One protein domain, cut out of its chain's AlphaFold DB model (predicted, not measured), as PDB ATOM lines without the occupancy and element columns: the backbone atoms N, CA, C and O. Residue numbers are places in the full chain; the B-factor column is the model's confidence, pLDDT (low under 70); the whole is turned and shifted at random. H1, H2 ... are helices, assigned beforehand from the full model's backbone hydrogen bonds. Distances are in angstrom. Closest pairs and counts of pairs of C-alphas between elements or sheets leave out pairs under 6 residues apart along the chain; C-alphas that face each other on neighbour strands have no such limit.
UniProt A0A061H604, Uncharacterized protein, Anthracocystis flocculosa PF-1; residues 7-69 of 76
ATOM      1  N   ASN A   7     -14.346  11.294   9.638       61.72
ATOM      2  CA  ASN A   7     -14.340  12.722   9.954       61.72
ATOM      3  C   ASN A   7     -15.260  13.539   9.032       61.72
ATOM      4  O   ASN A   7     -15.739  14.590   9.448       61.72
ATOM      5  N   ASP A   8     -15.568  13.031   7.836       62.56
ATOM      6  CA  ASP A   8     -16.457  13.686   6.868       62.56
ATOM      7  C   ASP A   8     -17.944  13.467   7.202       62.56
ATOM      8  O   ASP A   8     -18.819  14.127   6.646       62.56
ATOM      9  N   LYS A   9     -18.244  12.553   8.139       59.53
ATOM     10  CA  LYS A   9     -19.607  12.218   8.589       59.53
ATOM     11  C   LYS A   9     -19.994  12.846   9.922       59.53
ATOM     12  O   LYS A   9     -21.121  12.639  10.374       59.53
ATOM     13  N   LEU A  10     -19.090  13.572  10.578       55.34
ATOM     14  CA  LEU A  10     -19.444  14.272  11.805       55.34
ATOM     15  C   LEU A  10     -20.377  15.432  11.434       55.34
ATOM     16  O   LEU A  10     -19.965  16.308  10.671       55.34
ATOM     17  N   PRO A  11     -21.630  15.461  11.930       56.81
ATOM     18  CA  PRO A  11     -22.492  16.604  11.699       56.81
ATOM     19  C   PRO A  11     -21.783  17.828  12.270       56.81
ATOM     20  O   PRO A  11     -21.468  17.880  13.458       56.81
ATOM     21  N   ALA A  12     -21.508  18.801  11.405       54.41
ATOM     22  CA  ALA A  12     -20.940  20.086  11.773       54.41
ATOM     23  C   ALA A  12     -21.973  20.910  12.561       54.41
ATOM     24  O   ALA A  12     -22.426  21.961  12.114       54.41
ATOM     25  N   SER A  13     -22.383  20.448  13.746       51.75
ATOM     26  CA  SER A  13     -22.969  21.338  14.737       51.75
ATOM     27  C   SER A  13     -21.816  22.159  15.299       51.75
ATOM     28  O   SER A  13     -21.096  21.722  16.198       51.75
ATOM     29  N   SER A  14     -21.579  23.326  14.709       52.53
ATOM     30  CA  SER A  14     -20.673  24.324  15.266       52.53
ATOM     31  C   SER A  14     -21.015  24.543  16.747       52.53
ATOM     32  O   SER A  14     -22.191  24.612  17.106       52.53
ATOM     33  N   GLY A  15     -20.005  24.618  17.622       53.59
ATOM     34  CA  GLY A  15     -20.193  24.675  19.083       53.59
ATOM     35  C   GLY A  15     -21.215  25.721  19.557       53.59
ATOM     36  O   GLY A  15     -21.963  25.470  20.495       53.59
ATOM     37  N   ALA A  16     -21.364  26.825  18.819       52.38
ATOM     38  CA  ALA A  16     -22.349  27.876  19.078       52.38
ATOM     39  C   ALA A  16     -23.830  27.431  18.981       52.38
ATOM     40  O   ALA A  16     -24.705  28.058  19.581       52.38
ATOM     41  N   GLY A  17     -24.145  26.379  18.215       53.00
ATOM     42  CA  GLY A  17     -25.495  25.801  18.141       53.00
ATOM     43  C   GLY A  17     -25.823  24.892  19.329       53.00
ATOM     44  O   GLY A  17     -26.971  24.852  19.773       53.00
ATOM     45  N   ILE A  18     -24.804  24.220  19.874       56.19
ATOM     46  CA  ILE A  18     -24.912  23.331  21.039       56.19
ATOM     47  C   ILE A  18     -25.180  24.158  22.303       56.19
ATOM     48  O   ILE A  18     -26.095  23.845  23.057       56.19
ATOM     49  N   GLU A  19     -24.461  25.270  22.485       61.25
ATOM     50  CA  GLU A  19     -24.600  26.148  23.657       61.25
ATOM     51  C   GLU A  19     -26.018  26.719  23.818       61.25
ATOM     52  O   GLU A  19     -26.562  26.761  24.922       61.25
ATOM     53  N   LYS A  20     -26.659  27.120  22.709       63.59
ATOM     54  CA  LYS A  20     -28.029  27.661  22.734       63.59
ATOM     55  C   LYS A  20     -29.076  26.597  23.061       63.59
ATOM     56  O   LYS A  20     -30.007  26.877  23.812       63.59
ATOM     57  N   GLN A  21     -28.926  25.388  22.519       67.44
ATOM     58  CA  GLN A  21     -29.814  24.271  22.854       67.44
ATOM     59  C   GLN A  21     -29.635  23.823  24.306       67.44
ATOM     60  O   GLN A  21     -30.618  23.493  24.969       67.44
ATOM     61  N   ASP A  22     -28.408  23.856  24.823       71.25
ATOM     62  CA  ASP A  22     -28.133  23.499  26.211       71.25
ATOM     63  C   ASP A  22     -28.733  24.495  27.205       71.25
ATOM     64  O   ASP A  22     -29.302  24.062  28.206       71.25
ATOM     65  N   ALA A  23     -28.689  25.799  26.918       77.44
ATOM     66  CA  ALA A  23     -29.339  26.806  27.758       77.44
ATOM     67  C   ALA A  23     -30.853  26.557  27.875       77.44
ATOM     68  O   ALA A  23     -31.391  26.473  28.977       77.44
ATOM     69  N   GLN A  24     -31.529  26.334  26.744       82.06
ATOM     70  CA  GLN A  24     -32.968  26.067  26.733       82.06
ATOM     71  C   GLN A  24     -33.322  24.748  27.442       82.06
ATOM     72  O   GLN A  24     -34.314  24.661  28.168       82.06
ATOM     73  N   ARG A  25     -32.472  23.726  27.298       81.94
ATOM     74  CA  ARG A  25     -32.621  22.442  27.992       81.94
ATOM     75  C   ARG A  25     -32.494  22.575  29.510       81.94
ATOM     76  O   ARG A  25     -33.197  21.869  30.231       81.94
ATOM     77  N   ILE A  26     -31.601  23.434  30.005       82.50
ATOM     78  CA  ILE A  26     -31.438  23.672  31.447       82.50
ATOM     79  C   ILE A  26     -32.731  24.253  32.031       82.50
ATOM     80  O   ILE A  26     -33.228  23.727  33.030       82.50
ATOM     81  N   ASP A  27     -33.316  25.253  31.371       87.12
ATOM     82  CA  ASP A  27     -34.570  25.875  31.816       87.12
ATOM     83  C   ASP A  27     -35.740  24.882  31.813       87.12
ATOM     84  O   ASP A  27     -36.540  24.828  32.752       87.12
ATOM     85  N   ASP A  28     -35.837  24.041  30.785       86.56
ATOM     86  CA  ASP A  28     -36.891  23.029  30.714       86.56
ATOM     87  C   ASP A  28     -36.694  21.905  31.742       86.56
ATOM     88  O   ASP A  28     -37.669  21.389  32.293       86.56
ATOM     89  N   ASN A  29     -35.450  21.562  32.075       86.19
ATOM     90  CA  ASN A  29     -35.148  20.621  33.151       86.19
ATOM     91  C   ASN A  29     -35.481  21.167  34.539       86.19
ATOM     92  O   ASN A  29     -35.864  20.377  35.404       86.19
ATOM     93  N   ALA A  30     -35.370  22.478  34.759       88.38
ATOM     94  CA  ALA A  30     -35.807  23.100  36.006       88.38
ATOM     95  C   ALA A  30     -37.322  22.909  36.206       88.38
ATOM     96  O   ALA A  30     -37.747  22.417  37.249       88.38
ATOM     97  N   LYS A  31     -38.125  23.146  35.158       91.56
ATOM     98  CA  LYS A  31     -39.585  22.915  35.184       91.56
ATOM     99  C   LYS A  31     -39.952  21.440  35.388       91.56
ATOM    100  O   LYS A  31     -40.944  21.128  36.041       91.56
ATOM    101  N   ARG A  32     -39.175  20.515  34.816       87.75
ATOM    102  CA  ARG A  32     -39.360  19.064  35.011       87.75
ATOM    103  C   ARG A  32     -39.039  18.636  36.438       87.75
ATOM    104  O   ARG A  32     -39.771  17.828  37.003       87.75
ATOM    105  N   ALA A  33     -37.994  19.210  37.037       87.25
ATOM    106  CA  ALA A  33     -37.606  18.917  38.412       87.25
ATOM    107  C   ALA A  33     -38.716  19.278  39.413       87.25
ATOM    108  O   ALA A  33     -38.973  18.497  40.326       87.25
ATOM    109  N   GLU A  34     -39.433  20.385  39.195       89.25
ATOM    110  CA  GLU A  34     -40.602  20.767  40.008       89.25
ATOM    111  C   GLU A  34     -41.731  19.726  39.963       89.25
ATOM    112  O   GLU A  34     -42.451  19.541  40.941       89.25
ATOM    113  N   LYS A  35     -41.867  19.008  38.843       90.81
ATOM    114  CA  LYS A  35     -42.869  17.950  38.645       90.81
ATOM    115  C   LYS A  35     -42.372  16.555  39.033       90.81
ATOM    116  O   LYS A  35     -43.131  15.595  38.944       90.81
ATOM    117  N   GLY A  36     -41.103  16.424  39.429       85.69
ATOM    118  CA  GLY A  36     -40.452  15.131  39.650       85.69
ATOM    119  C   GLY A  36     -40.188  14.336  38.363       85.69
ATOM    120  O   GLY A  36     -39.959  13.130  38.423       85.69
ATOM    121  N   GLU A  37     -40.222  14.986  37.199       86.56
ATOM    122  CA  GLU A  37     -39.998  14.346  35.904       86.56
ATOM    123  C   GLU A  37     -38.495  14.163  35.601       86.56
ATOM    124  O   GLU A  37     -37.665  14.987  36.010       86.56
ATOM    125  N   PRO A  38     -38.109  13.118  34.843       80.50
ATOM    126  CA  PRO A  38     -36.725  12.911  34.431       80.50
ATOM    127  C   PRO A  38     -36.178  14.053  33.566       80.50
ATOM    128  O   PRO A  38     -36.841  14.557  32.653       80.50
ATOM    129  N   GLN A  39     -34.922  14.417  33.818       83.12
ATOM    130  CA  GLN A  39     -34.215  15.448  33.062       83.12
ATOM    131  C   GLN A  39     -33.714  14.940  31.703       83.12
ATOM    132  O   GLN A  39     -33.293  13.791  31.549       83.12
ATOM    133  N   VAL A  40     -33.686  15.841  30.724       81.19
ATOM    134  CA  VAL A  40     -33.096  15.620  29.398       81.19
ATOM    135  C   VAL A  40     -31.637  16.078  29.406       81.19
ATOM    136  O   VAL A  40     -31.295  17.170  29.859       81.19
ATOM    137  N   GLY A  41     -30.751  15.224  28.927       72.19
ATOM    138  CA  GLY A  41     -29.306  15.396  28.893       72.19
ATOM    139  C   GLY A  41     -28.884  16.118  27.623       72.19
ATOM    140  O   GLY A  41     -29.642  16.186  26.658       72.19
ATOM    141  N   GLY A  42     -27.688  16.701  27.639       70.75
ATOM    142  CA  GLY A  42     -27.141  17.377  26.463       70.75
ATOM    143  C   GLY A  42     -26.797  16.395  25.341       70.75
ATOM    144  O   GLY A  42     -26.634  15.198  25.574       70.75
ATOM    145  N   ALA A  43     -26.626  16.920  24.127       64.69
ATOM    146  CA  ALA A  43     -26.323  16.143  22.920       64.69
ATOM    147  C   ALA A  43     -24.933  15.462  22.928       64.69
ATOM    148  O   ALA A  43     -24.610  14.685  22.030       64.69
ATOM    149  N   ALA A  44     -24.093  15.734  23.930       61.06
ATOM    150  CA  ALA A  44     -22.737  15.212  24.018       61.06
ATOM    151  C   ALA A  44     -22.707  13.729  24.432       61.06
ATOM    152  O   ALA A  44     -22.462  13.426  25.595       61.06
ATOM    153  N   GLY A  45     -22.944  12.818  23.478       53.88
ATOM    154  CA  GLY A  45     -22.447  11.426  23.413       53.88
ATOM    155  C   GLY A  45     -22.688  10.476  24.598       53.88
ATOM    156  O   GLY A  45     -22.250   9.329  24.555       53.88
ATOM    157  N   ARG A  46     -23.348  10.915  25.667       55.47
ATOM    158  CA  ARG A  46     -23.609  10.136  26.876       55.47
ATOM    159  C   ARG A  46     -25.042   9.640  26.804       55.47
ATOM    160  O   ARG A  46     -25.976  10.437  26.830       55.47
ATOM    161  N   ALA A  47     -25.202   8.324  26.690       59.81
ATOM    162  CA  ALA A  47     -26.509   7.689  26.730       59.81
ATOM    163  C   ALA A  47     -27.238   8.099  28.016       59.81
ATOM    164  O   ALA A  47     -26.698   7.980  29.118       59.81
ATOM    165  N   GLN A  48     -28.455   8.609  27.862       62.56
ATOM    166  CA  GLN A  48     -29.318   8.878  28.996       62.56
ATOM    167  C   GLN A  48     -29.957   7.577  29.453       62.56
ATOM    168  O   GLN A  48     -30.637   6.908  28.679       62.56
ATOM    169  N   VAL A  49     -29.760   7.247  30.722       69.88
ATOM    170  CA  VAL A  49     -30.409   6.112  31.363       69.88
ATOM    171  C   VAL A  49     -31.430   6.628  32.366       69.88
ATOM    172  O   VAL A  49     -31.134   7.516  33.163       69.88
ATOM    173  N   ALA A  50     -32.659   6.117  32.278       70.25
ATOM    174  CA  ALA A  50     -33.738   6.504  33.185       70.25
ATOM    175  C   ALA A  50     -33.467   6.016  34.616       70.25
ATOM    176  O   ALA A  50     -33.803   6.704  35.581       70.25
ATOM    177  N   SER A  51     -32.832   4.849  34.741       76.50
ATOM    178  CA  SER A  51     -32.455   4.299  36.032       76.50
ATOM    179  C   SER A  51     -31.115   4.828  36.516       76.50
ATOM    180  O   SER A  51     -30.150   4.965  35.762       76.50
ATOM    181  N   LYS A  52     -31.083   5.112  37.817       76.06
ATOM    182  CA  LYS A  52     -29.873   5.448  38.568       76.06
ATOM    183  C   LYS A  52     -29.233   4.215  39.200       76.06
ATOM    184  O   LYS A  52     -28.170   4.365  39.794       76.06
ATOM    185  N   ASP A  53     -29.871   3.044  39.124       78.81
ATOM    186  CA  ASP A  53     -29.301   1.806  39.643       78.81
ATOM    187  C   ASP A  53     -28.255   1.278  38.649       78.81
ATOM    188  O   ASP A  53     -28.607   0.851  37.545       78.81
ATOM    189  N   PRO A  54     -26.960   1.272  39.011       72.69
ATOM    190  CA  PRO A  54     -25.917   0.748  38.138       72.69
ATOM    191  C   PRO A  54     -26.119  -0.735  37.803       72.69
ATOM    192  O   PRO A  54     -25.634  -1.193  36.771       72.69
ATOM    193  N   LYS A  55     -26.846  -1.483  38.650       73.75
ATOM    194  CA  LYS A  55     -27.118  -2.913  38.452       73.75
ATOM    195  C   LYS A  55     -27.961  -3.189  37.213       73.75
ATOM    196  O   LYS A  55     -27.799  -4.242  36.609       73.75
ATOM    197  N   GLU A  56     -28.822  -2.257  36.810       74.44
ATOM    198  CA  GLU A  56     -29.660  -2.417  35.614       74.44
ATOM    199  C   GLU A  56     -28.850  -2.412  34.309       74.44
ATOM    200  O   GLU A  56     -29.313  -2.912  33.287       74.44
ATOM    201  N   PHE A  57     -27.621  -1.889  34.344       73.25
ATOM    202  CA  PHE A  57     -26.723  -1.800  33.186       73.25
ATOM    203  C   PHE A  57     -25.538  -2.763  33.276       73.25
ATOM    204  O   PHE A  57     -24.701  -2.817  32.373       73.25
ATOM    205  N   ASP A  58     -25.466  -3.546  34.348       70.81
ATOM    206  CA  ASP A  58     -24.371  -4.463  34.605       70.81
ATOM    207  C   ASP A  58     -24.625  -5.840  33.973       70.81
ATOM    208  O   ASP A  58     -24.907  -6.834  34.637       70.81
ATOM    209  N   VAL A  59     -24.532  -5.900  32.642       63.66
ATOM    210  CA  VAL A  59     -24.866  -7.099  31.845       63.66
ATOM    211  C   VAL A  59     -23.930  -8.291  32.107       63.66
ATOM    212  O   VAL A  59     -24.253  -9.423  31.759       63.66
ATOM    213  N   ARG A  60     -22.741  -8.043  32.670       63.78
ATOM    214  CA  ARG A  60     -21.703  -9.059  32.939       63.78
ATOM    215  C   ARG A  60     -21.377  -9.197  34.429       63.78
ATOM    216  O   ARG A  60     -20.632 -10.097  34.817       63.78
ATOM    217  N   GLY A  61     -21.952  -8.336  35.264       59.66
ATOM    218  CA  GLY A  61     -21.523  -8.159  36.634       59.66
ATOM    219  C   GLY A  61     -20.132  -7.494  36.696       59.66
ATOM    220  O   GLY A  61     -19.203  -7.909  36.001       59.66
ATOM    221  N   GLY A  62     -19.967  -6.480  37.539       63.84
ATOM    222  CA  GLY A  62     -18.716  -5.750  37.722       63.84
ATOM    223  C   GLY A  62     -17.581  -6.606  38.304       63.84
ATOM    224  O   GLY A  62     -17.712  -7.822  38.477       63.84
ATOM    225  N   PRO A  63     -16.433  -5.990  38.632       62.06
ATOM    226  CA  PRO A  63     -15.351  -6.676  39.333       62.06
ATOM    227  C   PRO A  63     -15.886  -7.372  40.598       62.06
ATOM    228  O   PRO A  63     -16.436  -6.718  41.480       62.06
ATOM    229  N   GLY A  64     -15.765  -8.704  40.663       58.19
ATOM    230  CA  GLY A  64     -16.324  -9.531  41.745       58.19
ATOM    231  C   GLY A  64     -17.657 -10.226  41.433       58.19
ATOM    232  O   GLY A  64     -18.185 -10.935  42.289       58.19
ATOM    233  N   SER A  65     -18.204 -10.074  40.224       65.56
ATOM    234  CA  SER A  65     -19.394 -10.817  39.815       65.56
ATOM    235  C   SER A  65     -19.135 -12.309  39.626       65.56
ATOM    236  O   SER A  65     -18.052 -12.739  39.226       65.56
ATOM    237  N   MET A  66     -20.173 -13.117  39.858       65.69
ATOM    238  CA  MET A  66     -20.135 -14.560  39.598       65.69
ATOM    239  C   MET A  66     -19.914 -14.885  38.113       65.69
ATOM    240  O   MET A  66     -19.369 -15.940  37.811       65.69
ATOM    241  N   GLY A  67     -20.304 -13.984  37.202       65.81
ATOM    242  CA  GLY A  67     -20.121 -14.148  35.755       65.81
ATOM    243  C   GLY A  67     -18.667 -14.029  35.293       65.81
ATOM    244  O   GLY A  67     -18.320 -14.563  34.245       65.81
ATOM    245  N   ASN A  68     -17.811 -13.386  36.093       65.75
ATOM    246  CA  ASN A  68     -16.379 -13.238  35.824       65.75
ATOM    247  C   ASN A  68     -15.511 -14.187  36.670       65.75
ATOM    248  O   ASN A  68     -14.287 -14.041  36.690       65.75
ATOM    249  N   LYS A  69     -16.112 -15.134  37.407       71.62
ATOM    250  CA  LYS A  69     -15.329 -16.128  38.149       71.62
ATOM    251  C   LYS A  69     -14.633 -17.078  37.172       71.62
ATOM    252  O   LYS A  69     -15.251 -17.482  36.185       71.62
TER     253      LYS A  69
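AT A GLANCE: This is residues 7 to 69 of the 76 residues of an uncharacterized protein of Anthracocystis flocculosa PF-1 (UniProt A0A061H604). The domain has little regular structure: one long helix, H1, with a free tail before it, and after it a winding thread that folds back along H1 and then runs away from it, with one short named helix, H2, on the way. The printed part has 63 residues with two named helices, H1 then H2, and no named strand; it is all helix in class, though these hold only 24 residues. It is extended, with a radius of gyration of the C-alphas of 17.3 A, and flat, spanning 48 by 41 by 13 A.

IN THESE COORDINATES: Residues 7 to 17 stand free, of which 15 to 17 belong to H1. H1, residues 15 to 34, runs 29.5 A from C-alpha 15 at (-20.193, 24.675, 19.083) to C-alpha 34 at (-40.602, 20.767, 40.008). H2, residues 54 to 57, ends at C-alpha 57 at (-26.723, -1.800, 33.186).

HOW THE PARTS SIT: H1 and H2 are apart. In H1, 15 of 16 O i to N i+4 pairs are within hydrogen-bond range; H2 is too short for such a pair.

THE WHOLE: The C-alphas of Ala 16 and Lys 69, the two farthest apart, are 48.5 A apart. The printed part has no cut. The link from H1 to H2, 19 residues, is long. Model confidence is under 70 at residues 7 to 21, 43 to 49 and 59 to 68.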